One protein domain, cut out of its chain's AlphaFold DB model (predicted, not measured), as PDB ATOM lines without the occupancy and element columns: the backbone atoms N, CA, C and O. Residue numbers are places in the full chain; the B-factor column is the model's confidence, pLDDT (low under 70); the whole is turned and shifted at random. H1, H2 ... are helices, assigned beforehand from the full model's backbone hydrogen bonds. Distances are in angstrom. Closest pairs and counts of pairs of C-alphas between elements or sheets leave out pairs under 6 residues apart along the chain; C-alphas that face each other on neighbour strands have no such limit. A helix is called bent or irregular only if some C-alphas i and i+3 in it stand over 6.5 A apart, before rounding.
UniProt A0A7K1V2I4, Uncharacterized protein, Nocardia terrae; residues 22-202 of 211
ATOM      1  N   ALA A  22       3.044 -47.610  28.237       39.16
ATOM      2  CA  ALA A  22       2.442 -47.310  26.944       39.16
ATOM      3  C   ALA A  22       1.074 -46.627  27.099       39.16
ATOM      4  O   ALA A  22       0.760 -45.714  26.335       39.16
ATOM      5  N   ASP A  23       0.303 -47.011  28.119       42.72
ATOM      6  CA  ASP A  23      -0.992 -46.398  28.432       42.72
ATOM      7  C   ASP A  23      -0.815 -44.984  28.994       42.72
ATOM      8  O   ASP A  23      -1.538 -44.072  28.602       42.72
ATOM      9  N   GLN A  24       0.217 -44.758  29.816       42.16
ATOM     10  CA  GLN A  24       0.595 -43.424  30.303       42.16
ATOM     11  C   GLN A  24       0.973 -42.480  29.150       42.16
ATOM     12  O   GLN A  24       0.509 -41.343  29.094       42.16
ATOM     13  N   LEU A  25       1.780 -42.950  28.191       39.94
ATOM     14  CA  LEU A  25       2.165 -42.175  27.002       39.94
ATOM     15  C   LEU A  25       0.965 -41.867  26.094       39.94
ATOM     16  O   LEU A  25       0.881 -40.768  25.542       39.94
ATOM     17  N   ARG A  26       0.022 -42.808  25.966       40.91
ATOM     18  CA  ARG A  26      -1.240 -42.593  25.246       40.91
ATOM     19  C   ARG A  26      -2.129 -41.571  25.952       40.91
ATOM     20  O   ARG A  26      -2.634 -40.683  25.277       40.91
ATOM     21  N   ALA A  27      -2.256 -41.628  27.278       43.03
ATOM     22  CA  ALA A  27      -3.020 -40.650  28.056       43.03
ATOM     23  C   ALA A  27      -2.455 -39.226  27.907       43.03
ATOM     24  O   ALA A  27      -3.212 -38.291  27.655       43.03
ATOM     25  N   VAL A  28      -1.125 -39.075  27.946       41.97
ATOM     26  CA  VAL A  28      -0.448 -37.795  27.672       41.97
ATOM     27  C   VAL A  28      -0.749 -37.315  26.252       41.97
ATOM     28  O   VAL A  28      -1.138 -36.169  26.059       41.97
ATOM     29  N   ALA A  29      -0.630 -38.185  25.246       41.34
ATOM     30  CA  ALA A  29      -0.936 -37.827  23.861       41.34
ATOM     31  C   ALA A  29      -2.414 -37.436  23.656       41.34
ATOM     32  O   ALA A  29      -2.708 -36.556  22.846       41.34
ATOM     33  N   THR A  30      -3.338 -38.054  24.392       43.84
ATOM     34  CA  THR A  30      -4.768 -37.724  24.367       43.84
ATOM     35  C   THR A  30      -5.051 -36.386  25.045       43.84
ATOM     36  O   THR A  30      -5.731 -35.562  24.443       43.84
ATOM     37  N   LEU A  31      -4.468 -36.115  26.221       44.06
ATOM     38  CA  LEU A  31      -4.589 -34.835  26.942       44.06
ATOM     39  C   LEU A  31      -4.086 -33.645  26.106       44.06
ATOM     40  O   LEU A  31      -4.594 -32.526  26.169       44.06
ATOM     41  N   VAL A  32      -3.089 -33.902  25.267       42.38
ATOM     42  CA  VAL A  32      -2.529 -32.928  24.325       42.38
ATOM     43  C   VAL A  32      -3.462 -32.663  23.172       42.38
ATOM     44  O   VAL A  32      -3.700 -31.510  22.819       42.38
ATOM     45  N   LYS A  33      -3.979 -33.740  22.578       40.66
ATOM     46  CA  LYS A  33      -4.900 -33.668  21.448       40.66
ATOM     47  C   LYS A  33      -6.242 -33.058  21.850       40.66
ATOM     48  O   LYS A  33      -6.824 -32.353  21.034       40.66
ATOM     49  N   SER A  34      -6.696 -33.264  23.087       45.09
ATOM     50  CA  SER A  34      -7.924 -32.666  23.625       45.09
ATOM     51  C   SER A  34      -7.774 -31.192  24.017       45.09
ATOM     52  O   SER A  34      -8.756 -30.549  24.373       45.09
ATOM     53  N   GLY A  35      -6.567 -30.619  23.928       41.50
ATOM     54  CA  GLY A  35      -6.327 -29.215  24.251       41.50
ATOM     55  C   GLY A  35      -6.126 -28.924  25.739       41.50
ATOM     56  O   GLY A  35      -6.053 -27.749  26.095       41.50
ATOM     57  N   GLY A  36      -5.941 -29.941  26.592       44.19
ATOM     58  CA  GLY A  36      -5.715 -29.794  28.042       44.19
ATOM     59  C   GLY A  36      -4.450 -29.010  28.428       44.19
ATOM     60  O   GLY A  36      -4.278 -28.628  29.576       44.19
ATOM     61  N   LEU A  37      -3.579 -28.700  27.462       49.38
ATOM     62  CA  LEU A  37      -2.385 -27.863  27.640       49.38
ATOM     63  C   LEU A  37      -2.581 -26.395  27.249       49.38
ATOM     64  O   LEU A  37      -1.733 -25.562  27.576       49.38
ATOM     65  N   LYS A  38      -3.670 -26.050  26.546       48.06
ATOM     66  CA  LYS A  38      -4.003 -24.645  26.248       48.06
ATOM     67  C   LYS A  38      -4.150 -23.815  27.528       48.06
ATOM     68  O   LYS A  38      -3.573 -22.730  27.548       48.06
ATOM     69  N   PRO A  39      -4.832 -24.292  28.589       49.66
ATOM     70  CA  PRO A  39      -4.936 -23.548  29.841       49.66
ATOM     71  C   PRO A  39      -3.574 -23.334  30.510       49.66
ATOM     72  O   PRO A  39      -3.309 -22.243  30.998       49.66
ATOM     73  N   LEU A  40      -2.668 -24.321  30.454       44.75
ATOM     74  CA  LEU A  40      -1.306 -24.187  30.977       44.75
ATOM     75  C   LEU A  40      -0.473 -23.189  30.155       44.75
ATOM     76  O   LEU A  40       0.188 -22.326  30.715       44.75
ATOM     77  N   ALA A  41      -0.560 -23.213  28.825       50.84
ATOM     78  CA  ALA A  41       0.111 -22.219  27.983       50.84
ATOM     79  C   ALA A  41      -0.424 -20.785  28.191       50.84
ATOM     80  O   ALA A  41       0.345 -19.830  28.094       50.84
ATOM     81  N   ILE A  42      -1.722 -20.630  28.479       50.09
ATOM     82  CA  ILE A  42      -2.345 -19.348  28.844       50.09
ATOM     83  C   ILE A  42      -1.879 -18.904  30.238       50.09
ATOM     84  O   ILE A  42      -1.473 -17.756  30.394       50.09
ATOM     85  N   TYR A  43      -1.859 -19.815  31.215       47.28
ATOM     86  CA  TYR A  43      -1.366 -19.570  32.575       47.28
ATOM     87  C   TYR A  43       0.093 -19.101  32.595       47.28
ATOM     88  O   TYR A  43       0.434 -18.158  33.299       47.28
ATOM     89  N   LEU A  44       0.951 -19.721  31.785       43.03
ATOM     90  CA  LEU A  44       2.376 -19.404  31.748       43.03
ATOM     91  C   LEU A  44       2.700 -18.036  31.127       43.03
ATOM     92  O   LEU A  44       3.782 -17.511  31.378       43.03
ATOM     93  N   TYR A  45       1.813 -17.465  30.306       50.38
ATOM     94  CA  TYR A  45       2.148 -16.293  29.484       50.38
ATOM     95  C   TYR A  45       0.996 -15.296  29.303       50.38
ATOM     96  O   TYR A  45       0.928 -14.619  28.272       50.38
ATOM     97  N   GLY A  46       0.107 -15.189  30.295       39.97
ATOM     98  CA  GLY A  46      -0.938 -14.165  30.343       39.97
ATOM     99  C   GLY A  46      -0.395 -12.783  29.950       39.97
ATOM    100  O   GLY A  46       0.526 -12.269  30.574       39.97
ATOM    101  N   GLU A  47      -0.947 -12.248  28.855       44.28
ATOM    102  CA  GLU A  47      -0.666 -10.948  28.223       44.28
ATOM    103  C   GLU A  47       0.783 -10.620  27.800       44.28
ATOM    104  O   GLU A  47       1.357  -9.599  28.177       44.28
ATOM    105  N   ARG A  48       1.367 -11.383  26.863       40.38
ATOM    106  CA  ARG A  48       2.431 -10.832  25.991       40.38
ATOM    107  C   ARG A  48       2.004 -10.720  24.525       40.38
ATOM    108  O   ARG A  48       1.444 -11.646  23.939       40.38
ATOM    109  N   LYS A  49       2.278  -9.538  23.951       42.53
ATOM    110  CA  LYS A  49       1.973  -9.077  22.580       42.53
ATOM    111  C   LYS A  49       2.073 -10.184  21.515       42.53
ATOM    112  O   LYS A  49       3.040 -10.943  21.463       42.53
ATOM    113  N   LYS A  50       1.102 -10.166  20.588       39.84
ATOM    114  CA  LYS A  50       0.842 -11.103  19.467       39.84
ATOM    115  C   LYS A  50       2.060 -11.640  18.688       39.84
ATOM    116  O   LYS A  50       1.942 -12.717  18.117       39.84
ATOM    117  N   ALA A  51       3.199 -10.948  18.649       37.44
ATOM    118  CA  ALA A  51       4.366 -11.361  17.864       37.44
ATOM    119  C   ALA A  51       5.217 -12.469  18.526       37.44
ATOM    120  O   ALA A  51       5.858 -13.242  17.822       37.44
ATOM    121  N   ALA A  52       5.171 -12.623  19.856       45.91
ATOM    122  CA  ALA A  52       5.888 -13.698  20.555       45.91
ATOM    123  C   ALA A  52       5.163 -15.060  20.474       45.91
ATOM    124  O   ALA A  52       5.780 -16.101  20.672       45.91
ATOM    125  N   LYS A  53       3.864 -15.074  20.137       40.44
ATOM    126  CA  LYS A  53       2.980 -16.255  20.191       40.44
ATOM    127  C   LYS A  53       3.494 -17.467  19.402       40.44
ATOM    128  O   LYS A  53       3.394 -18.586  19.891       40.44
ATOM    129  N   ASN A  54       4.025 -17.265  18.194       43.41
ATOM    130  CA  ASN A  54       4.278 -18.378  17.270       43.41
ATOM    131  C   ASN A  54       5.518 -19.205  17.646       43.41
ATOM    132  O   ASN A  54       5.475 -20.433  17.611       43.41
ATOM    133  N   THR A  55       6.593 -18.549  18.085       42.66
ATOM    134  CA  THR A  55       7.788 -19.228  18.611       42.66
ATOM    135  C   THR A  55       7.538 -19.739  20.038       42.66
ATOM    136  O   THR A  55       7.993 -20.822  20.399       42.66
ATOM    137  N   MET A  56       6.722 -19.025  20.826       43.03
ATOM    138  CA  MET A  56       6.346 -19.386  22.199       43.03
ATOM    139  C   MET A  56       5.549 -20.694  22.282       43.03
ATOM    140  O   MET A  56       5.918 -21.579  23.049       43.03
ATOM    141  N   TYR A  57       4.500 -20.880  21.469       47.03
ATOM    142  CA  TYR A  57       3.715 -22.124  21.492       47.03
ATOM    143  C   TYR A  57       4.546 -23.361  21.132       47.03
ATOM    144  O   TYR A  57       4.242 -24.452  21.611       47.03
ATOM    145  N   GLN A  58       5.618 -23.215  20.346       46.09
ATOM    146  CA  GLN A  58       6.495 -24.336  20.008       46.09
ATOM    147  C   GLN A  58       7.403 -24.759  21.173       46.09
ATOM    148  O   GLN A  58       7.588 -25.958  21.381       46.09
ATOM    149  N   TYR A  59       7.943 -23.810  21.946       42.50
ATOM    150  CA  TYR A  59       8.819 -24.108  23.088       42.50
ATOM    151  C   TYR A  59       8.038 -24.442  24.361       42.50
ATOM    152  O   TYR A  59       8.351 -25.425  25.029       42.50
ATOM    153  N   VAL A  60       6.969 -23.701  24.650       45.97
ATOM    154  CA  VAL A  60       6.067 -23.955  25.784       45.97
ATOM    155  C   VAL A  60       5.274 -25.232  25.547       45.97
ATOM    156  O   VAL A  60       5.181 -26.068  26.438       45.97
ATOM    157  N   GLY A  61       4.793 -25.451  24.321       52.69
ATOM    158  CA  GLY A  61       4.106 -26.683  23.951       52.69
ATOM    159  C   GLY A  61       4.982 -27.917  24.142       52.69
ATOM    160  O   GLY A  61       4.518 -28.882  24.728       52.69
ATOM    161  N   LYS A  62       6.259 -27.888  23.729       55.31
ATOM    162  CA  LYS A  62       7.193 -29.017  23.918       55.31
ATOM    163  C   LYS A  62       7.681 -29.160  25.362       55.31
ATOM    164  O   LYS A  62       7.864 -30.280  25.835       55.31
ATOM    165  N   GLY A  63       7.899 -28.045  26.050       55.81
ATOM    166  CA  GLY A  63       8.464 -28.018  27.392       55.81
ATOM    167  C   GLY A  63       7.477 -28.421  28.480       55.81
ATOM    168  O   GLY A  63       7.759 -29.313  29.279       55.81
ATOM    169  N   VAL A  64       6.276 -27.846  28.443       55.03
ATOM    170  CA  VAL A  64       5.161 -28.273  29.289       55.03
ATOM    171  C   VAL A  64       4.841 -29.735  29.022       55.03
ATOM    172  O   VAL A  64       4.686 -30.510  29.955       55.03
ATOM    173  N   MET A  65       4.849 -30.144  27.756       56.78
ATOM    174  CA  MET A  65       4.670 -31.542  27.396       56.78
ATOM    175  C   MET A  65       5.689 -32.480  28.010       56.78
ATOM    176  O   MET A  65       5.328 -33.542  28.510       56.78
ATOM    177  N   ALA A  66       6.960 -32.096  27.988       59.78
ATOM    178  CA  ALA A  66       8.012 -32.861  28.630       59.78
ATOM    179  C   ALA A  66       7.839 -32.884  30.158       59.78
ATOM    180  O   ALA A  66       8.059 -33.930  30.765       59.78
ATOM    181  N   GLY A  67       7.413 -31.773  30.768       62.38
ATOM    182  CA  GLY A  67       7.107 -31.666  32.197       62.38
ATOM    183  C   GLY A  67       5.928 -32.547  32.616       62.38
ATOM    184  O   GLY A  67       6.077 -33.381  33.504       62.38
ATOM    185  N   THR A  68       4.794 -32.442  31.926       58.25
ATOM    186  CA  THR A  68       3.604 -33.283  32.109       58.25
ATOM    187  C   THR A  68       3.925 -34.752  31.842       58.25
ATOM    188  O   THR A  68       3.572 -35.606  32.644       58.25
ATOM    189  N   ALA A  69       4.679 -35.083  30.788       60.88
ATOM    190  CA  ALA A  69       5.123 -36.454  30.532       60.88
ATOM    191  C   ALA A  69       6.074 -36.980  31.621       60.88
ATOM    192  O   ALA A  69       6.014 -38.157  31.973       60.88
ATOM    193  N   ALA A  70       6.944 -36.130  32.173       61.00
ATOM    194  CA  ALA A  70       7.795 -36.480  33.304       61.00
ATOM    195  C   ALA A  70       6.976 -36.681  34.587       61.00
ATOM    196  O   ALA A  70       7.257 -37.620  35.334       61.00
ATOM    197  N   LEU A  71       5.940 -35.869  34.816       59.56
ATOM    198  CA  LEU A  71       5.021 -36.039  35.937       59.56
ATOM    199  C   LEU A  71       4.190 -37.316  35.797       59.56
ATOM    200  O   LEU A  71       4.140 -38.102  36.732       59.56
ATOM    201  N   HIS A  72       3.641 -37.587  34.613       59.09
ATOM    202  CA  HIS A  72       2.936 -38.833  34.308       59.09
ATOM    203  C   HIS A  72       3.846 -40.056  34.438       59.09
ATOM    204  O   HIS A  72       3.435 -41.059  35.009       59.09
ATOM    205  N   ARG A  73       5.110 -39.970  33.999       55.91
ATOM    206  CA  ARG A  73       6.123 -41.015  34.241       55.91
ATOM    207  C   ARG A  73       6.416 -41.210  35.735       55.91
ATOM    208  O   ARG A  73       6.907 -42.266  36.128       55.91
ATOM    209  N   THR A  74       6.146 -40.188  36.539       55.06
ATOM    210  CA  THR A  74       6.282 -40.185  38.001       55.06
ATOM    211  C   THR A  74       4.950 -40.501  38.704       55.06
ATOM    212  O   THR A  74       4.947 -40.644  39.920       55.06
ATOM    213  N   LEU A  75       3.869 -40.718  37.940       52.75
ATOM    214  CA  LEU A  75       2.561 -41.205  38.383       52.75
ATOM    215  C   LEU A  75       1.957 -40.409  39.548       52.75
ATOM    216  O   LEU A  75       1.653 -40.975  40.592       52.75
ATOM    217  N   LEU A  76       1.739 -39.106  39.361       57.81
ATOM    218  CA  LEU A  76       0.741 -38.405  40.174       57.81
ATOM    219  C   LEU A  76      -0.598 -38.452  39.422       57.81
ATOM    220  O   LEU A  76      -0.696 -37.824  38.364       57.81
ATOM    221  N   PRO A  77      -1.603 -39.219  39.885       59.78
ATOM    222  CA  PRO A  77      -2.950 -39.084  39.354       59.78
ATOM    223  C   PRO A  77      -3.454 -37.660  39.621       59.78
ATOM    224  O   PRO A  77      -3.139 -37.062  40.647       59.78
ATOM    225  N   VAL A  78      -4.204 -37.093  38.677       61.94
ATOM    226  CA  VAL A  78      -4.866 -35.803  38.899       61.94
ATOM    227  C   VAL A  78      -6.102 -36.080  39.743       61.94
ATOM    228  O   VAL A  78      -6.972 -36.837  39.317       61.94
ATOM    229  N   ALA A  79      -6.176 -35.484  40.931       68.06
ATOM    230  CA  ALA A  79      -7.416 -35.449  41.689       68.06
ATOM    231  C   ALA A  79      -8.436 -34.643  40.876       68.06
ATOM    232  O   ALA A  79      -8.215 -33.461  40.643       68.06
ATOM    233  N   THR A  80      -9.507 -35.256  40.381       71.25
ATOM    234  CA  THR A  80     -10.572 -34.502  39.708       71.25
ATOM    235  C   THR A  80     -11.440 -33.802  40.747       71.25
ATOM    236  O   THR A  80     -11.620 -34.324  41.852       71.25
ATOM    237  N   ALA A  81     -11.973 -32.626  40.412       71.69
ATOM    238  CA  ALA A  81     -13.000 -32.007  41.237       71.69
ATOM    239  C   ALA A  81     -14.252 -32.908  41.234       71.69
ATOM    240  O   ALA A  81     -14.625 -33.405  40.171       71.69
ATOM    241  N   PRO A  82     -14.901 -33.156  42.384       78.62
ATOM    242  CA  PRO A  82     -16.178 -33.868  42.402       78.62
ATOM    243  C   PRO A  82     -17.252 -33.080  41.636       78.62
ATOM    244  O   PRO A  82     -17.255 -31.847  41.687       78.62
ATOM    245  N   ASP A  83     -18.158 -33.766  40.935       73.31
ATOM    246  CA  ASP A  83     -19.114 -33.132  40.007       73.31
ATOM    247  C   ASP A  83     -20.346 -32.520  40.697       73.31
ATOM    248  O   ASP A  83     -20.979 -31.616  40.152       73.31
ATOM    249  N   ALA A  84     -20.700 -32.998  41.894       76.69
ATOM    250  CA  ALA A  84     -21.938 -32.639  42.580       76.69
ATOM    251  C   ALA A  84     -21.737 -32.470  44.092       76.69
ATOM    252  O   ALA A  84     -20.773 -32.975  44.663       76.69
ATOM    253  N   GLY A  85     -22.681 -31.773  44.724       87.25
ATOM    254  CA  GLY A  85     -22.706 -31.515  46.164       87.25
ATOM    255  C   GLY A  85     -22.302 -30.083  46.539       87.25
ATOM    256  O   GLY A  85     -21.836 -29.332  45.677       87.25
ATOM    257  N   PRO A  86     -22.491 -29.699  47.813       90.94
ATOM    258  CA  PRO A  86     -22.066 -28.399  48.330       90.94
ATOM    259  C   PRO A  86     -20.561 -28.180  48.138       90.94
ATOM    260  O   PRO A  86     -19.776 -29.125  48.265       90.94
ATOM    261  N   VAL A  87     -20.124 -26.936  47.907       92.19
ATOM    262  CA  VAL A  87     -18.692 -26.609  47.720       92.19
ATOM    263  C   VAL A  87     -17.833 -27.109  48.879       92.19
ATOM    264  O   VAL A  87     -16.722 -27.581  48.650       92.19
ATOM    265  N   ARG A  88     -18.360 -27.084  50.106       94.62
ATOM    266  CA  ARG A  88     -17.693 -27.645  51.287       94.62
ATOM    267  C   ARG A  88     -17.322 -29.116  51.105       94.62
ATOM    268  O   ARG A  88     -16.157 -29.473  51.257       94.62
ATOM    269  N   ASP A  89     -18.291 -29.958  50.772       94.88
ATOM    270  CA  ASP A  89     -18.078 -31.404  50.680       94.88
ATOM    271  C   ASP A  89     -17.170 -31.738  49.491       94.88
ATOM    272  O   ASP A  89     -16.276 -32.579  49.596       94.88
ATOM    273  N   ARG A  90     -17.308 -30.981  48.394       93.94
ATOM    274  CA  ARG A  90     -16.431 -31.085  47.220       93.94
ATOM    275  C   ARG A  90     -14.983 -30.700  47.535       93.94
ATOM    276  O   ARG A  90     -14.069 -31.335  47.014       93.94
ATOM    277  N   LEU A  91     -14.757 -29.685  48.375       94.62
ATOM    278  CA  LEU A  91     -13.422 -29.312  48.853       94.62
ATOM    279  C   LEU A  91     -12.823 -30.410  49.736       94.62
ATOM    280  O   LEU A  91     -11.665 -30.765  49.536       94.62
ATOM    281  N   ILE A  92     -13.597 -30.968  50.670       95.88
ATOM    282  CA  ILE A  92     -13.131 -32.040  51.566       95.88
ATOM    283  C   ILE A  92     -12.680 -33.250  50.749       95.88
ATOM    284  O   ILE A  92     -11.548 -33.710  50.895       95.88
ATOM    285  N   GLU A  93     -13.524 -33.707  49.827       94.31
ATOM    286  CA  GLU A  93     -13.196 -34.836  48.962       94.31
ATOM    287  C   GLU A  93     -11.995 -34.531  48.050       94.31
ATOM    288  O   GLU A  93     -11.145 -35.393  47.813       94.31
ATOM    289  N   LEU A  94     -11.868 -33.293  47.563       92.62
ATOM    290  CA  LEU A  94     -10.696 -32.883  46.798       92.62
ATOM    291  C   LEU A  94      -9.413 -32.920  47.649       92.62
ATOM    292  O   LEU A  94      -8.367 -33.325  47.136       92.62
ATOM    293  N   LEU A  95      -9.472 -32.560  48.936       94.31
ATOM    294  CA  LEU A  95      -8.336 -32.662  49.860       94.31
ATOM    295  C   LEU A  95      -7.970 -34.118  50.158       94.31
ATOM    296  O   LEU A  95      -6.783 -34.439  50.126       94.31
ATOM    297  N   ASP A  96      -8.950 -35.002  50.366       93.38
ATOM    298  CA  ASP A  96      -8.709 -36.444  50.522       93.38
ATOM    299  C   ASP A  96      -7.950 -37.003  49.307       93.38
ATOM    300  O   ASP A  96      -6.898 -37.638  49.441       93.38
ATOM    301  N   ARG A  97      -8.429 -36.692  48.096       89.44
ATOM    302  CA  ARG A  97      -7.792 -37.121  46.842       89.44
ATOM    303  C   ARG A  97      -6.384 -36.536  46.687       89.44
ATOM    304  O   ARG A  97      -5.473 -37.243  46.258       89.44
ATOM    305  N   GLN A  98      -6.176 -35.267  47.046       87.19
ATOM    306  CA  GLN A  98      -4.853 -34.631  47.007       87.19
ATOM    307  C   GLN A  98      -3.881 -35.235  48.023       87.19
ATOM    308  O   GLN A  98      -2.708 -35.433  47.702       87.19
ATOM    309  N   ALA A  99      -4.349 -35.571  49.225       89.94
ATOM    310  CA  ALA A  99      -3.532 -36.221  50.240       89.94
ATOM    311  C   ALA A  99      -3.006 -37.573  49.747       89.94
ATOM    312  O   ALA A  99      -1.807 -37.837  49.860       89.94
ATOM    313  N   GLU A 100      -3.849 -38.386  49.105       86.94
ATOM    314  CA  GLU A 100      -3.414 -39.655  48.512       86.94
ATOM    315  C   GLU A 100      -2.354 -39.458  47.421       86.94
ATOM    316  O   GLU A 100      -1.324 -40.140  47.422       86.94
ATOM    317  N   VAL A 101      -2.526 -38.461  46.544       81.12
ATOM    318  CA  VAL A 101      -1.532 -38.111  45.512       81.12
ATOM    319  C   VAL A 101      -0.197 -37.696  46.141       81.12
ATOM    320  O   VAL A 101       0.865 -38.190  45.749       81.12
ATOM    321  N   ILE A 102      -0.232 -36.816  47.143       81.94
ATOM    322  CA  ILE A 102       0.956 -36.309  47.845       81.94
ATOM    323  C   ILE A 102       1.669 -37.433  48.604       81.94
ATOM    324  O   ILE A 102       2.904 -37.494  48.626       81.94
ATOM    325  N   HIS A 103       0.919 -38.350  49.211       80.31
ATOM    326  CA  HIS A 103       1.480 -39.480  49.940       80.31
ATOM    327  C   HIS A 103       2.064 -40.555  49.020       80.31
ATOM    328  O   HIS A 103       3.110 -41.120  49.360       80.31
ATOM    329  N   ALA A 104       1.445 -40.803  47.864       77.56
ATOM    330  CA  ALA A 104       1.943 -41.719  46.840       77.56
ATOM    331  C   ALA A 104       3.159 -41.160  46.079       77.56
ATOM    332  O   ALA A 104       3.933 -41.922  45.490       77.56
ATOM    333  N   ALA A 105       3.370 -39.840  46.113       72.56
ATOM    334  CA  ALA A 105       4.470 -39.194  45.417       72.56
ATOM    335  C   ALA A 105       5.846 -39.721  45.882       72.56
ATOM    336  O   ALA A 105       6.111 -39.842  47.086       72.56
ATOM    337  N   PRO A 106       6.803 -39.947  44.961       68.75
ATOM    338  CA  PRO A 106       8.181 -40.251  45.322       68.75
ATOM    339  C   PRO A 106       8.870 -38.981  45.840       68.75
ATOM    340  O   PRO A 106       9.638 -38.336  45.125       68.75
ATOM    341  N   VAL A 107       8.608 -38.623  47.101       66.56
ATOM    342  CA  VAL A 107       8.976 -37.328  47.705       66.56
ATOM    343  C   VAL A 107      10.456 -36.997  47.581       66.56
ATOM    344  O   VAL A 107      10.783 -35.843  47.343       66.56
ATOM    345  N   ARG A 108      11.359 -37.986  47.607       61.78
ATOM    346  CA  ARG A 108      12.791 -37.747  47.341       61.78
ATOM    347  C   ARG A 108      13.040 -37.153  45.950       61.78
ATOM    348  O   ARG A 108      13.853 -36.250  45.818       61.78
ATOM    349  N   LYS A 109      12.336 -37.621  44.913       64.88
ATOM    350  CA  LYS A 109      12.455 -37.086  43.545       64.88
ATOM    351  C   LYS A 109      11.811 -35.706  43.424       64.88
ATOM    352  O   LYS A 109      12.380 -34.840  42.767       64.88
ATOM    353  N   VAL A 110      10.663 -35.497  44.072       65.75
ATOM    354  CA  VAL A 110       9.976 -34.193  44.092       65.75
ATOM    355  C   VAL A 110      10.844 -33.147  44.795       65.75
ATOM    356  O   VAL A 110      11.156 -32.120  44.203       65.75
ATOM    357  N   ALA A 111      11.331 -33.461  45.997       66.50
ATOM    358  CA  ALA A 111      12.196 -32.593  46.788       66.50
ATOM    359  C   ALA A 111      13.527 -32.296  46.084       66.50
ATOM    360  O   ALA A 111      13.928 -31.141  46.010       66.50
ATOM    361  N   LEU A 112      14.191 -33.296  45.490       65.62
ATOM    362  CA  LEU A 112      15.408 -33.057  44.704       65.62
ATOM    363  C   LEU A 112      15.145 -32.170  43.484       65.62
ATOM    364  O   LEU A 112      15.982 -31.337  43.151       65.62
ATOM    365  N   THR A 113      13.983 -32.305  42.839       63.75
ATOM    366  CA  THR A 113      13.612 -31.430  41.717       63.75
ATOM    367  C   THR A 113      13.324 -30.004  42.184       63.75
ATOM    368  O   THR A 113      13.647 -29.070  41.462       63.75
ATOM    369  N   TRP A 114      12.774 -29.821  43.391       65.12
ATOM    370  CA  TRP A 114      12.603 -28.512  44.033       65.12
ATOM    371  C   TRP A 114      13.914 -27.883  44.519       65.12
ATOM    372  O   TRP A 114      14.063 -26.670  44.448       65.12
ATOM    373  N   LEU A 115      14.884 -28.676  44.969       63.62
ATOM    374  CA  LEU A 115      16.206 -28.171  45.351       63.62
ATOM    375  C   LEU A 115      17.051 -27.810  44.121       63.62
ATOM    376  O   LEU A 115      17.691 -26.764  44.097       63.62
ATOM    377  N   ALA A 116      17.009 -28.633  43.069       61.53
ATOM    378  CA  ALA A 116      17.710 -28.381  41.800       61.53
ATOM    379  C   ALA A 116      17.143 -27.188  41.012       61.53
ATOM    380  O   ALA A 116      17.718 -26.746  40.021       61.53
ATOM    381  N   ALA A 117      15.980 -26.714  41.429       58.47
ATOM    382  CA  ALA A 117      15.174 -25.722  40.761       58.47
ATOM    383  C   ALA A 117      15.592 -24.266  41.040       58.47
ATOM    384  O   ALA A 117      15.281 -23.385  40.241       58.47
ATOM    385  N   GLY A 118      16.310 -24.012  42.137       63.78
ATOM    386  CA  GLY A 118      16.808 -22.676  42.467       63.78
ATOM    387  C   GLY A 118      15.703 -21.621  42.623       63.78
ATOM    388  O   GLY A 118      14.655 -21.882  43.212       63.78
ATOM    389  N   THR A 119      15.964 -20.412  42.124       58.75
ATOM    390  CA  THR A 119      15.088 -19.229  42.199       58.75
ATOM    391  C   THR A 119      13.738 -19.418  41.484       58.75
ATOM    392  O   THR A 119      13.577 -20.366  40.705       58.75
ATOM    393  N   PRO A 120      12.749 -18.527  41.724       64.81
ATOM    394  CA  PRO A 120      11.497 -18.511  40.970       64.81
ATOM    395  C   PRO A 120      11.742 -18.610  39.463       64.81
ATOM    396  O   PRO A 120      12.705 -18.040  38.951       64.81
ATOM    397  N   VAL A 121      10.879 -19.356  38.769       62.34
ATOM    398  CA  VAL A 121      11.023 -19.601  37.331       62.34
ATOM    399  C   VAL A 121      10.933 -18.272  36.578       62.34
ATOM    400  O   VAL A 121       9.863 -17.664  36.525       62.34
ATOM    401  N   ASP A 122      12.038 -17.829  35.974       64.62
ATOM    402  CA  ASP A 122      12.031 -16.672  35.080       64.62
ATOM    403  C   ASP A 122      11.588 -17.100  33.678       64.62
ATOM    404  O   ASP A 122      12.348 -17.665  32.885       64.62
ATOM    405  N   MET A 123      10.338 -16.769  33.365       60.53
ATOM    406  CA  MET A 123       9.687 -17.047  32.085       60.53
ATOM    407  C   MET A 123      10.311 -16.299  30.892       60.53
ATOM    408  O   MET A 123       9.910 -16.540  29.749       60.53
ATOM    409  N   GLY A 124      11.247 -15.373  31.136       57.28
ATOM    410  CA  GLY A 124      12.067 -14.688  30.136       57.28
ATOM    411  C   GLY A 124      13.331 -15.446  29.714       57.28
ATOM    412  O   GLY A 124      13.972 -15.037  28.748       57.28
ATOM    413  N   THR A 125      13.673 -16.549  30.385       64.38
ATOM    414  CA  THR A 125      14.877 -17.350  30.111       64.38
ATOM    415  C   THR A 125      14.546 -18.734  29.553       64.38
ATOM    416  O   THR A 125      13.392 -19.170  29.528       64.38
ATOM    417  N   GLN A 126      15.562 -19.443  29.049       65.75
ATOM    418  CA  GLN A 126      15.384 -20.820  28.601       65.75
ATOM    419  C   GLN A 126      15.066 -21.722  29.800       65.75
ATOM    420  O   GLN A 126      15.925 -21.981  30.638       65.75
ATOM    421  N   LEU A 127      13.840 -22.243  29.834       68.56
ATOM    422  CA  LEU A 127      13.368 -23.110  30.911       68.56
ATOM    423  C   LEU A 127      14.170 -24.418  30.969       68.56
ATOM    424  O   LEU A 127      14.241 -25.179  29.997       68.56
ATOM    425  N   SER A 128      14.731 -24.722  32.138       71.25
ATOM    426  CA  SER A 128      15.341 -26.017  32.422       71.25
ATOM    427  C   SER A 128      14.278 -27.107  32.599       71.25
ATOM    428  O   SER A 128      13.090 -26.848  32.800       71.25
ATOM    429  N   LYS A 129      14.698 -28.379  32.592       67.56
ATOM    430  CA  LYS A 129      13.797 -29.504  32.911       67.56
ATOM    431  C   LYS A 129      13.186 -29.389  34.310       67.56
ATOM    432  O   LYS A 129      12.038 -29.785  34.494       67.56
ATOM    433  N   ALA A 130      13.924 -28.829  35.269       70.00
ATOM    434  CA  ALA A 130      13.430 -28.602  36.620       70.00
ATOM    435  C   ALA A 130      12.395 -27.463  36.669       70.00
ATOM    436  O   ALA A 130      11.422 -27.565  37.413       70.00
ATOM    437  N   ASP A 131      12.569 -26.394  35.877       69.88
ATOM    438  CA  ASP A 131      11.558 -25.329  35.718       69.88
ATOM    439  C   ASP A 131      10.262 -25.902  35.141       69.88
ATOM    440  O   ASP A 131       9.188 -25.748  35.717       69.88
ATOM    441  N   MET A 132      10.371 -26.654  34.045       70.62
ATOM    442  CA  MET A 132       9.217 -27.247  33.366       70.62
ATOM    443  C   MET A 132       8.465 -28.240  34.257       70.62
ATOM    444  O   MET A 132       7.235 -28.255  34.258       70.62
ATOM    445  N   PHE A 133       9.184 -29.043  35.045       71.56
ATOM    446  CA  PHE A 133       8.563 -29.945  36.010       71.56
ATOM    447  C   PHE A 133       7.801 -29.185  37.102       71.56
ATOM    448  O   PHE A 133       6.677 -29.560  37.411       71.56
ATOM    449  N   ARG A 134       8.366 -28.103  37.658       72.56
ATOM    450  CA  ARG A 134       7.684 -27.276  38.671       72.56
ATOM    451  C   ARG A 134       6.419 -26.624  38.135       72.56
ATOM    452  O   ARG A 134       5.400 -26.654  38.814       72.56
ATOM    453  N   LEU A 135       6.484 -26.061  36.932       72.38
ATOM    454  CA  LEU A 135       5.335 -25.432  36.284       72.38
ATOM    455  C   LEU A 135       4.214 -26.445  36.034       72.38
ATOM    456  O   LEU A 135       3.057 -26.169  36.342       72.38
ATOM    457  N   ALA A 136       4.563 -27.632  35.530       71.38
ATOM    458  CA  ALA A 136       3.603 -28.716  35.362       71.38
ATOM    459  C   ALA A 136       3.016 -29.128  36.718       71.38
ATOM    460  O   ALA A 136       1.801 -29.158  36.869       71.38
ATOM    461  N   LEU A 137       3.858 -29.387  37.720       74.00
ATOM    462  CA  LEU A 137       3.428 -29.783  39.058       74.00
ATOM    463  C   LEU A 137       2.454 -28.764  39.670       74.00
ATOM    464  O   LEU A 137       1.393 -29.151  40.148       74.00
ATOM    465  N   ASN A 138       2.782 -27.471  39.607       73.31
ATOM    466  CA  ASN A 138       1.913 -26.400  40.092       73.31
ATOM    467  C   ASN A 138       0.556 -26.401  39.373       73.31
ATOM    468  O   ASN A 138      -0.481 -26.361  40.028       73.31
ATOM    469  N   TYR A 139       0.557 -26.505  38.042       73.12
ATOM    470  CA  TYR A 139      -0.679 -26.597  37.272       73.12
ATOM    471  C   TYR A 139      -1.517 -27.814  37.668       73.12
ATOM    472  O   TYR A 139      -2.715 -27.672  37.889       73.12
ATOM    473  N   HIS A 140      -0.889 -28.980  37.816       73.50
ATOM    474  CA  HIS A 140      -1.566 -30.221  38.180       73.50
ATOM    475  C   HIS A 140      -2.223 -30.159  39.564       73.50
ATOM    476  O   HIS A 140      -3.327 -30.668  39.728       73.50
ATOM    477  N   TYR A 141      -1.589 -29.507  40.542       75.19
ATOM    478  CA  TYR A 141      -2.201 -29.291  41.857       75.19
ATOM    479  C   TYR A 141      -3.317 -28.247  41.833       75.19
ATOM    480  O   TYR A 141      -4.256 -28.346  42.613       75.19
ATOM    481  N   ARG A 142      -3.223 -27.251  40.947       81.00
ATOM    482  CA  ARG A 142      -4.130 -26.101  40.921       81.00
ATOM    483  C   ARG A 142      -5.381 -26.321  40.073       81.00
ATOM    484  O   ARG A 142      -6.447 -25.854  40.455       81.00
ATOM    485  N   GLN A 143      -5.263 -27.019  38.945       81.19
ATOM    486  CA  GLN A 143      -6.348 -27.197  37.973       81.19
ATOM    487  C   GLN A 143      -7.675 -27.673  38.604       81.19
ATOM    488  O   GLN A 143      -8.699 -27.075  38.285       81.19
ATOM    489  N   PRO A 144      -7.703 -28.658  39.523       84.69
ATOM    490  CA  PRO A 144      -8.968 -29.121  40.104       84.69
ATOM    491  C   PRO A 144      -9.682 -28.037  40.924       84.69
ATOM    492  O   PRO A 144     -10.906 -27.960  40.947       84.69
ATOM    493  N   PHE A 145      -8.911 -27.159  41.569       87.75
ATOM    494  CA  PHE A 145      -9.451 -26.021  42.308       87.75
ATOM    495  C   PHE A 145      -9.940 -24.924  41.361       87.75
ATOM    496  O   PHE A 145     -10.981 -24.332  41.615       87.75
ATOM    497  N   GLU A 146      -9.246 -24.682  40.244       84.62
ATOM    498  CA  GLU A 146      -9.722 -23.757  39.199       84.62
ATOM    499  C   GLU A 146     -11.085 -24.193  38.648       84.62
ATOM    500  O   GLU A 146     -11.974 -23.366  38.469       84.62
ATOM    501  N   GLU A 147     -11.279 -25.494  38.416       85.69
ATOM    502  CA  GLU A 147     -12.557 -26.054  37.956       85.69
ATOM    503  C   GLU A 147     -13.664 -25.882  39.004       85.69
ATOM    504  O   GLU A 147     -14.775 -25.462  38.676       85.69
ATOM    505  N   LEU A 148     -13.355 -26.149  40.275       87.25
ATOM    506  CA  LEU A 148     -14.293 -25.984  41.382       87.25
ATOM    507  C   LEU A 148     -14.711 -24.513  41.570       87.25
ATOM    508  O   LEU A 148     -15.904 -24.209  41.675       87.25
ATOM    509  N   PHE A 149     -13.742 -23.595  41.549       87.62
ATOM    510  CA  PHE A 149     -13.961 -22.156  41.724       87.62
ATOM    511  C   PHE A 149     -14.482 -21.449  40.464       87.62
ATOM    512  O   PHE A 149     -14.889 -20.293  40.535       87.62
ATOM    513  N   ALA A 150     -14.560 -22.137  39.320       85.50
ATOM    514  CA  ALA A 150     -15.252 -21.639  38.132       85.50
ATOM    515  C   ALA A 150     -16.790 -21.710  38.243       85.50
ATOM    516  O   ALA A 150     -17.492 -21.165  37.384       85.50
ATOM    517  N   THR A 151     -17.337 -22.353  39.277       84.88
ATOM    518  CA  THR A 151     -18.783 -22.352  39.571       84.88
ATOM    519  C   THR A 151     -19.220 -21.076  40.301       84.88
ATOM    520  O   THR A 151     -18.387 -20.365  40.852       84.88
ATOM    521  N   GLU A 152     -20.519 -20.757  40.303       86.38
ATOM    522  CA  GLU A 152     -21.036 -19.574  41.020       86.38
ATOM    523  C   GLU A 152     -20.802 -19.677  42.534       86.38
ATOM    524  O   GLU A 152     -20.238 -18.770  43.140       86.38
ATOM    525  N   GLU A 153     -21.148 -20.822  43.124       86.12
ATOM    526  CA  GLU A 153     -20.909 -21.113  44.542       86.12
ATOM    527  C   GLU A 153     -19.407 -21.090  44.872       86.12
ATOM    528  O   GLU A 153     -18.990 -20.521  45.879       86.12
ATOM    529  N   GLY A 154     -18.572 -21.641  43.986       87.62
ATOM    530  CA  GLY A 154     -17.121 -21.599  44.131       87.62
ATOM    531  C   GLY A 154     -16.568 -20.173  44.099       87.62
ATOM    532  O   GLY A 154     -15.749 -19.822  44.944       87.62
ATOM    533  N   ARG A 155     -17.039 -19.319  43.182       88.38
ATOM    534  CA  ARG A 155     -16.652 -17.898  43.147       88.38
ATOM    535  C   ARG A 155     -17.054 -17.159  44.419       88.38
ATOM    536  O   ARG A 155     -16.271 -16.348  44.901       88.38
ATOM    537  N   ALA A 156     -18.235 -17.450  44.964       88.31
ATOM    538  CA  ALA A 156     -18.692 -16.851  46.214       88.31
ATOM    539  C   ALA A 156     -17.763 -17.201  47.389       88.31
ATOM    540  O   ALA A 156     -17.463 -16.336  48.206       88.31
ATOM    541  N   VAL A 157     -17.261 -18.440  47.435       88.56
ATOM    542  CA  VAL A 157     -16.273 -18.885  48.431       88.56
ATOM    543  C   VAL A 157     -14.882 -18.293  48.184       88.56
ATOM    544  O   VAL A 157     -14.199 -17.935  49.137       88.56
ATOM    545  N   LEU A 158     -14.450 -18.191  46.923       86.69
ATOM    546  CA  LEU A 158     -13.140 -17.640  46.561       86.69
ATOM    547  C   LEU A 158     -13.023 -16.145  46.907       86.69
ATOM    548  O   LEU A 158     -11.940 -15.674  47.239       86.69
ATOM    549  N   GLY A 159     -14.122 -15.390  46.825       85.94
ATOM    550  CA  GLY A 159     -14.134 -13.969  47.161       85.94
ATOM    551  C   GLY A 159     -13.138 -13.161  46.321       85.94
ATOM    552  O   GLY A 159     -13.174 -13.193  45.091       85.94
ATOM    553  N   THR A 160     -12.258 -12.408  46.987       83.31
ATOM    554  CA  THR A 160     -11.191 -11.619  46.340       83.31
ATOM    555  C   THR A 160      -9.871 -12.375  46.195       83.31
ATOM    556  O   THR A 160      -8.917 -11.829  45.634       83.31
ATOM    557  N   ASP A 161      -9.787 -13.598  46.717       82.62
ATOM    558  CA  ASP A 161      -8.568 -14.386  46.667       82.62
ATOM    559  C   ASP A 161      -8.308 -14.955  45.276       82.62
ATOM    560  O   ASP A 161      -9.168 -15.032  44.397       82.62
ATOM    561  N   ASN A 162      -7.059 -15.355  45.062       81.88
ATOM    562  CA  ASN A 162      -6.674 -16.081  43.866       81.88
ATOM    563  C   ASN A 162      -6.505 -17.569  44.187       81.88
ATOM    564  O   ASN A 162      -6.043 -17.951  45.262       81.88
ATOM    565  N   VAL A 163      -6.836 -18.421  43.215       84.62
ATOM    566  CA  VAL A 163      -6.763 -19.881  43.370       84.62
ATOM    567  C   VAL A 163      -5.382 -20.369  43.847       84.62
ATOM    568  O   VAL A 163      -5.350 -21.238  44.715       84.62
ATOM    569  N   PRO A 164      -4.229 -19.840  43.376       81.19
ATOM    570  CA  PRO A 164      -2.925 -20.211  43.934       81.19
ATOM    571  C   PRO A 164      -2.801 -20.027  45.454       81.19
ATOM    572  O   PRO A 164      -2.248 -20.906  46.116       81.19
ATOM    573  N   ALA A 165      -3.307 -18.919  46.000       84.12
ATOM    574  CA  ALA A 165      -3.287 -18.655  47.437       84.12
ATOM    575  C   ALA A 165      -4.165 -19.656  48.199       84.12
ATOM    576  O   ALA A 165      -3.706 -20.265  49.165       84.12
ATOM    577  N   VAL A 166      -5.375 -19.917  47.698       90.81
ATOM    578  CA  VAL A 166      -6.295 -20.900  48.287       90.81
ATOM    579  C   VAL A 166      -5.705 -22.311  48.272       90.81
ATOM    580  O   VAL A 166      -5.744 -23.018  49.275       90.81
ATOM    581  N   VAL A 167      -5.081 -22.723  47.165       89.56
ATOM    582  CA  VAL A 167      -4.397 -24.023  47.076       89.56
ATOM    583  C   VAL A 167      -3.255 -24.110  48.083       89.56
ATOM    584  O   VAL A 167      -3.095 -25.143  48.731       89.56
ATOM    585  N   ALA A 168      -2.473 -23.042  48.256       88.75
ATOM    586  CA  ALA A 168      -1.417 -23.011  49.262       88.75
ATOM    587  C   ALA A 168      -1.976 -23.140  50.689       88.75
ATOM    588  O   ALA A 168      -1.387 -23.851  51.499       88.75
ATOM    589  N   GLN A 169      -3.119 -22.521  50.987       92.62
ATOM    590  CA  GLN A 169      -3.781 -22.623  52.289       92.62
ATOM    591  C   GLN A 169      -4.351 -24.024  52.553       92.62
ATOM    592  O   GLN A 169      -4.160 -24.570  53.637       92.62
ATOM    593  N   LEU A 170      -5.017 -24.619  51.563       94.38
ATOM    594  CA  LEU A 170      -5.702 -25.905  51.704       94.38
ATOM    595  C   LEU A 170      -4.749 -27.105  51.637       94.38
ATOM    596  O   LEU A 170      -4.841 -28.035  52.434       94.38
ATOM    597  N   VAL A 171      -3.816 -27.098  50.684       92.00
ATOM    598  CA  VAL A 171      -2.912 -28.228  50.411       92.00
ATOM    599  C   VAL A 171      -1.577 -28.076  51.146       92.00
ATOM    600  O   VAL A 171      -0.904 -29.070  51.431       92.00
ATOM    601  N   GLY A 172      -1.187 -26.845  51.489       90.00
ATOM    602  CA  GLY A 172       0.071 -26.536  52.173       90.00
ATOM    603  C   GLY A 172       0.305 -27.346  53.449       90.00
ATOM    604  O   GLY A 172       1.379 -27.940  53.560       90.00
ATOM    605  N   PRO A 173      -0.664 -27.454  54.377       92.81
ATOM    606  CA  PRO A 173      -0.509 -28.260  55.591       92.81
ATOM    607  C   PRO A 173      -0.206 -29.740  55.306       92.81
ATOM    608  O   PRO A 173       0.680 -30.323  55.935       92.81
ATOM    609  N   ILE A 174      -0.873 -30.328  54.306       91.88
ATOM    610  CA  ILE A 174      -0.693 -31.729  53.888       91.88
ATOM    611  C   ILE A 174       0.708 -31.923  53.289       91.88
ATOM    612  O   ILE A 174       1.464 -32.816  53.688       91.88
ATOM    613  N   ALA A 175       1.088 -31.051  52.351       86.69
ATOM    614  CA  ALA A 175       2.393 -31.090  51.700       86.69
ATOM    615  C   ALA A 175       3.534 -30.873  52.706       86.69
ATOM    616  O   ALA A 175       4.522 -31.610  52.689       86.69
ATOM    617  N   TYR A 176       3.386 -29.907  53.614       87.00
ATOM    618  CA  TYR A 176       4.348 -29.628  54.674       87.00
ATOM    619  C   TYR A 176       4.532 -30.835  55.594       87.00
ATOM    620  O   TYR A 176       5.663 -31.293  55.768       87.00
ATOM    621  N   GLY A 177       3.437 -31.410  56.107       88.94
ATOM    622  CA  GLY A 177       3.478 -32.602  56.956       88.94
ATOM    623  C   GLY A 177       4.219 -33.757  56.281       88.94
ATOM    624  O   GLY A 177       5.110 -34.377  56.868       88.94
ATOM    625  N   ARG A 178       3.948 -33.981  54.989       85.00
ATOM    626  CA  ARG A 178       4.641 -35.001  54.199       85.00
ATOM    627  C   ARG A 178       6.145 -34.739  54.046       85.00
ATOM    628  O   ARG A 178       6.911 -35.710  54.005       85.00
ATOM    629  N   LEU A 179       6.562 -33.481  53.911       81.69
ATOM    630  CA  LEU A 179       7.966 -33.088  53.731       81.69
ATOM    631  C   LEU A 179       8.783 -33.267  55.009       81.69
ATOM    632  O   LEU A 179       9.907 -33.759  54.939       81.69
ATOM    633  N   VAL A 180       8.214 -32.909  56.161       83.94
ATOM    634  CA  VAL A 180       8.899 -32.999  57.462       83.94
ATOM    635  C   VAL A 180       8.802 -34.384  58.105       83.94
ATOM    636  O   VAL A 180       9.387 -34.615  59.158       83.94
ATOM    637  N   GLY A 181       8.089 -35.322  57.473       83.19
ATOM    638  CA  GLY A 181       7.907 -36.678  57.992       83.19
ATOM    639  C   GLY A 181       6.925 -36.762  59.163       83.19
ATOM    640  O   GLY A 181       7.049 -37.665  59.986       83.19
ATOM    641  N   ALA A 182       5.967 -35.834  59.243       88.44
ATOM    642  CA  ALA A 182       4.874 -35.897  60.207       88.44
ATOM    643  C   ALA A 182       3.918 -37.067  59.903       88.44
ATOM    644  O   ALA A 182       3.978 -37.694  58.837       88.44
ATOM    645  N   ALA A 183       3.013 -37.345  60.845       88.81
ATOM    646  CA  ALA A 183       1.910 -38.272  60.618       88.81
ATOM    647  C   ALA A 183       1.078 -37.846  59.395       88.81
ATOM    648  O   ALA A 183       0.984 -36.658  59.078       88.81
ATOM    649  N   ARG A 184       0.489 -38.827  58.697       91.56
ATOM    650  CA  ARG A 184      -0.436 -38.544  57.592       91.56
ATOM    651  C   ARG A 184      -1.643 -37.775  58.124       91.56
ATOM    652  O   ARG A 184      -2.134 -38.107  59.202       91.56
ATOM    653  N   THR A 185      -2.113 -36.795  57.360       93.56
ATOM    654  CA  THR A 185      -3.379 -36.126  57.656       93.56
ATOM    655  C   THR A 185      -4.526 -37.115  57.487       93.56
ATOM    656  O   THR A 185      -4.517 -37.973  56.603       93.56
ATOM    657  N   THR A 186      -5.492 -37.036  58.389       95.56
ATOM    658  CA  THR A 186      -6.705 -37.849  58.380       95.56
ATOM    659  C   THR A 186      -7.832 -37.119  57.656       95.56
ATOM    660  O   THR A 186      -7.784 -35.903  57.484       95.56
ATOM    661  N   HIS A 187      -8.903 -37.835  57.312       96.00
ATOM    662  CA  HIS A 187     -10.125 -37.202  56.807       96.00
ATOM    663  C   HIS A 187     -10.647 -36.108  57.762       96.00
ATOM    664  O   HIS A 187     -11.049 -35.035  57.326       96.00
ATOM    665  N   SER A 188     -10.554 -36.323  59.083       97.44
ATOM    666  CA  SER A 188     -10.932 -35.308  60.075       97.44
ATOM    667  C   SER A 188     -10.065 -34.048  59.997       97.44
ATOM    668  O   SER A 188     -10.564 -32.952  60.251       97.44
ATOM    669  N   ASP A 189      -8.781 -34.181  59.652       97.25
ATOM    670  CA  ASP A 189      -7.909 -33.026  59.434       97.25
ATOM    671  C   ASP A 189      -8.329 -32.255  58.184       97.25
ATOM    672  O   ASP A 189      -8.336 -31.027  58.202       97.25
ATOM    673  N   HIS A 190      -8.720 -32.955  57.115       97.31
ATOM    674  CA  HIS A 190      -9.191 -32.327  55.879       97.31
ATOM    675  C   HIS A 190     -10.508 -31.575  56.091       97.31
ATOM    676  O   HIS A 190     -10.625 -30.431  55.656       97.31
ATOM    677  N   VAL A 191     -11.452 -32.167  56.831       97.81
ATOM    678  CA  VAL A 191     -12.687 -31.495  57.267       97.81
ATOM    679  C   VAL A 191     -12.359 -30.204  58.012       97.81
ATOM    680  O   VAL A 191     -12.859 -29.142  57.648       97.81
ATOM    681  N   ARG A 192     -11.466 -30.273  59.005       97.88
ATOM    682  CA  ARG A 192     -11.066 -29.104  59.796       97.88
ATOM    683  C   ARG A 192     -10.423 -28.013  58.932       97.88
ATOM    684  O   ARG A 192     -10.788 -26.851  59.070       97.88
ATOM    685  N   ILE A 193      -9.504 -28.375  58.033       97.25
ATOM    686  CA  ILE A 193      -8.840 -27.427  57.123       97.25
ATOM    687  C   ILE A 193      -9.869 -26.699  56.246       97.25
ATOM    688  O   ILE A 193      -9.788 -25.479  56.092       97.25
ATOM    689  N   VAL A 194     -10.838 -27.426  55.683       96.88
ATOM    690  CA  VAL A 194     -11.888 -26.829  54.844       96.88
ATOM    691  C   VAL A 194     -12.815 -25.943  55.667       96.88
ATOM    692  O   VAL A 194     -13.124 -24.835  55.238       96.88
ATOM    693  N   ASP A 195     -13.232 -26.384  56.849       96.62
ATOM    694  CA  ASP A 195     -14.123 -25.606  57.711       96.62
ATOM    695  C   ASP A 195     -13.485 -24.296  58.170       96.62
ATOM    696  O   ASP A 195     -14.129 -23.248  58.118       96.62
ATOM    697  N   GLU A 196     -12.210 -24.333  58.557       95.56
ATOM    698  CA  GLU A 196     -11.435 -23.142  58.911       95.56
ATOM    699  C   GLU A 196     -11.283 -22.197  57.710       95.56
ATOM    700  O   GLU A 196     -11.478 -20.987  57.848       95.56
ATOM    701  N   PHE A 197     -10.996 -22.736  56.520       94.50
ATOM    702  CA  PHE A 197     -10.937 -21.959  55.281       94.50
ATOM    703  C   PHE A 197     -12.275 -21.263  54.992       94.50
ATOM    704  O   PHE A 197     -12.310 -20.044  54.837       94.50
ATOM    705  N   LEU A 198     -13.386 -22.000  54.988       93.69
ATOM    706  CA  LEU A 198     -14.715 -21.449  54.707       93.69
ATOM    707  C   LEU A 198     -15.174 -20.448  55.771       93.69
ATOM    708  O   LEU A 198     -15.853 -19.476  55.448       93.69
ATOM    709  N   ALA A 199     -14.824 -20.667  57.040       93.19
ATOM    710  CA  ALA A 199     -15.121 -19.725  58.114       93.19
ATOM    711  C   ALA A 199     -14.375 -18.397  57.924       93.19
ATOM    712  O   ALA A 199     -14.972 -17.344  58.125       93.19
ATOM    713  N   ALA A 200     -13.114 -18.437  57.484       90.06
ATOM    714  CA  ALA A 200     -12.319 -17.238  57.218       90.06
ATOM    715  C   ALA A 200     -12.799 -16.436  55.992       90.06
ATOM    716  O   ALA A 200     -12.556 -15.236  55.926       90.06
ATOM    717  N   HIS A 201     -13.481 -17.088  55.042       85.81
ATOM    718  CA  HIS A 201     -13.987 -16.465  53.808       85.81
ATOM    719  C   HIS A 201     -15.481 -16.130  53.866       85.81
ATOM    720  O   HIS A 201     -16.040 -15.586  52.912       85.81
ATOM    721  N   ARG A 202     -16.151 -16.420  54.987       82.94
ATOM    722  CA  ARG A 202     -17.479 -15.869  55.244       82.94
ATOM    723  C   ARG A 202     -17.314 -14.359  55.383       82.94
ATOM    724  O   ARG A 202     -16.570 -13.906  56.249       82.94
TER     725      ARG A 202
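What this domain is: This is residues 22 to 202 of the 211 residues of an uncharacterized protein of Nocardia terrae (UniProt A0A7K1V2I4). A long kinked helix, H6, runs through the middle and joins two groups of helices. At its first half H3 crosses it, with H1 and H2 packed on H3, and H5 packs near the start of H6; at its later half arm H8a of the bent helix H8 packs across it, and H9 packs on both H4 and H8a. Residues 46 to 52, between H2 and H3, stick out. The printed part has 181 residues, with nine named helices, H1 to H9 in chain order, and no named strand; the class is all helix, and the helix packing is mostly crossed. It is compact, with a radius of gyration of the C-alphas of 17.0 A and spans of 46 by 37 by 34 A.

How they stand to each other: The hub is H6, residues 129 to 149, touching five other helices. It has a kink of 35 degrees near residue 142 and is only just irregular: C-alphas 141 and 144 are 7.0 A apart. H3, residues 53 to 73, touches it about perpendicular at 87 degrees, with the C-alphas of Gly 67 and Phe 133 closest at 4.4 A. H1, residues 22 to 33, touches H3 at a shallow tilt of 28 degrees, opposite ways, closest at the C-alphas of Val 28 and Ala 69, 6.4 A. H2, residues 38 to 44, touches H3 about perpendicular at 80 degrees, closest at the C-alphas of Ala 41 and Val 60, 6.6 A. H5, residues 107 to 115, touches H6 at a steep tilt of 69 degrees, only just short of perpendicular, closest at the C-alphas of Thr 113 and Ala 130, 5.8 A. H8, residues 163 to 180, was assigned as one helix by its hydrogen bonds but is bent: C-alphas 170 and 173 are 6.9 A apart, and its arms H8a, residues 163 to 170, and H8b, residues 173 to 180, stand at 67 degrees. H8a touches H6, closest at the C-alphas of Glu 146 and Val 163, 6.4 A. H4, residues 87 to 104, touches H8b at a shallow tilt of 15 degrees, the same way, closest at the C-alphas of Ala 99 and Ile 174, 6.4 A. H9, residues 187 to 201, touches H4 at a steep tilt of 49 degrees, opposite ways, closest at the C-alphas of Ile 92 and Val 191, 5.7 A. H7, residues 152 to 158, touches H6 only at the corner, closest at the C-alphas of Phe 149 and Arg 155, 5.2 A. H1 and H9, for instance, are apart. Every O i to N i+4 pair is within hydrogen-bond range in H1, H2, H4, H5, H7, H8a, H8b and H9; in H3 it is 16 of 17 and in H6 15 of 17.

Where its parts are: H1 begins at C-alpha 22 (2.442, -47.310, 26.944). H6 measures 30.0 A from its first C-alpha at (13.797, -29.504, 32.911) to its last, H3 28.6 A, H4 25.6 A and H9 21.3 A. H9 ends at C-alpha 201 (-13.987, -16.465, 53.808).

The domain as a whole: The two C-alphas farthest apart are those of Ala 51 and Ser 188, 50.9 A. The printed part has no cut. The links H3 to H4 and H5 to H6 are long, 13 residues each. The mean pLDDT of the printed part is 71.2, and 82 residues are under 70: residues 22 to 79, 106 to 127, 129 and 131.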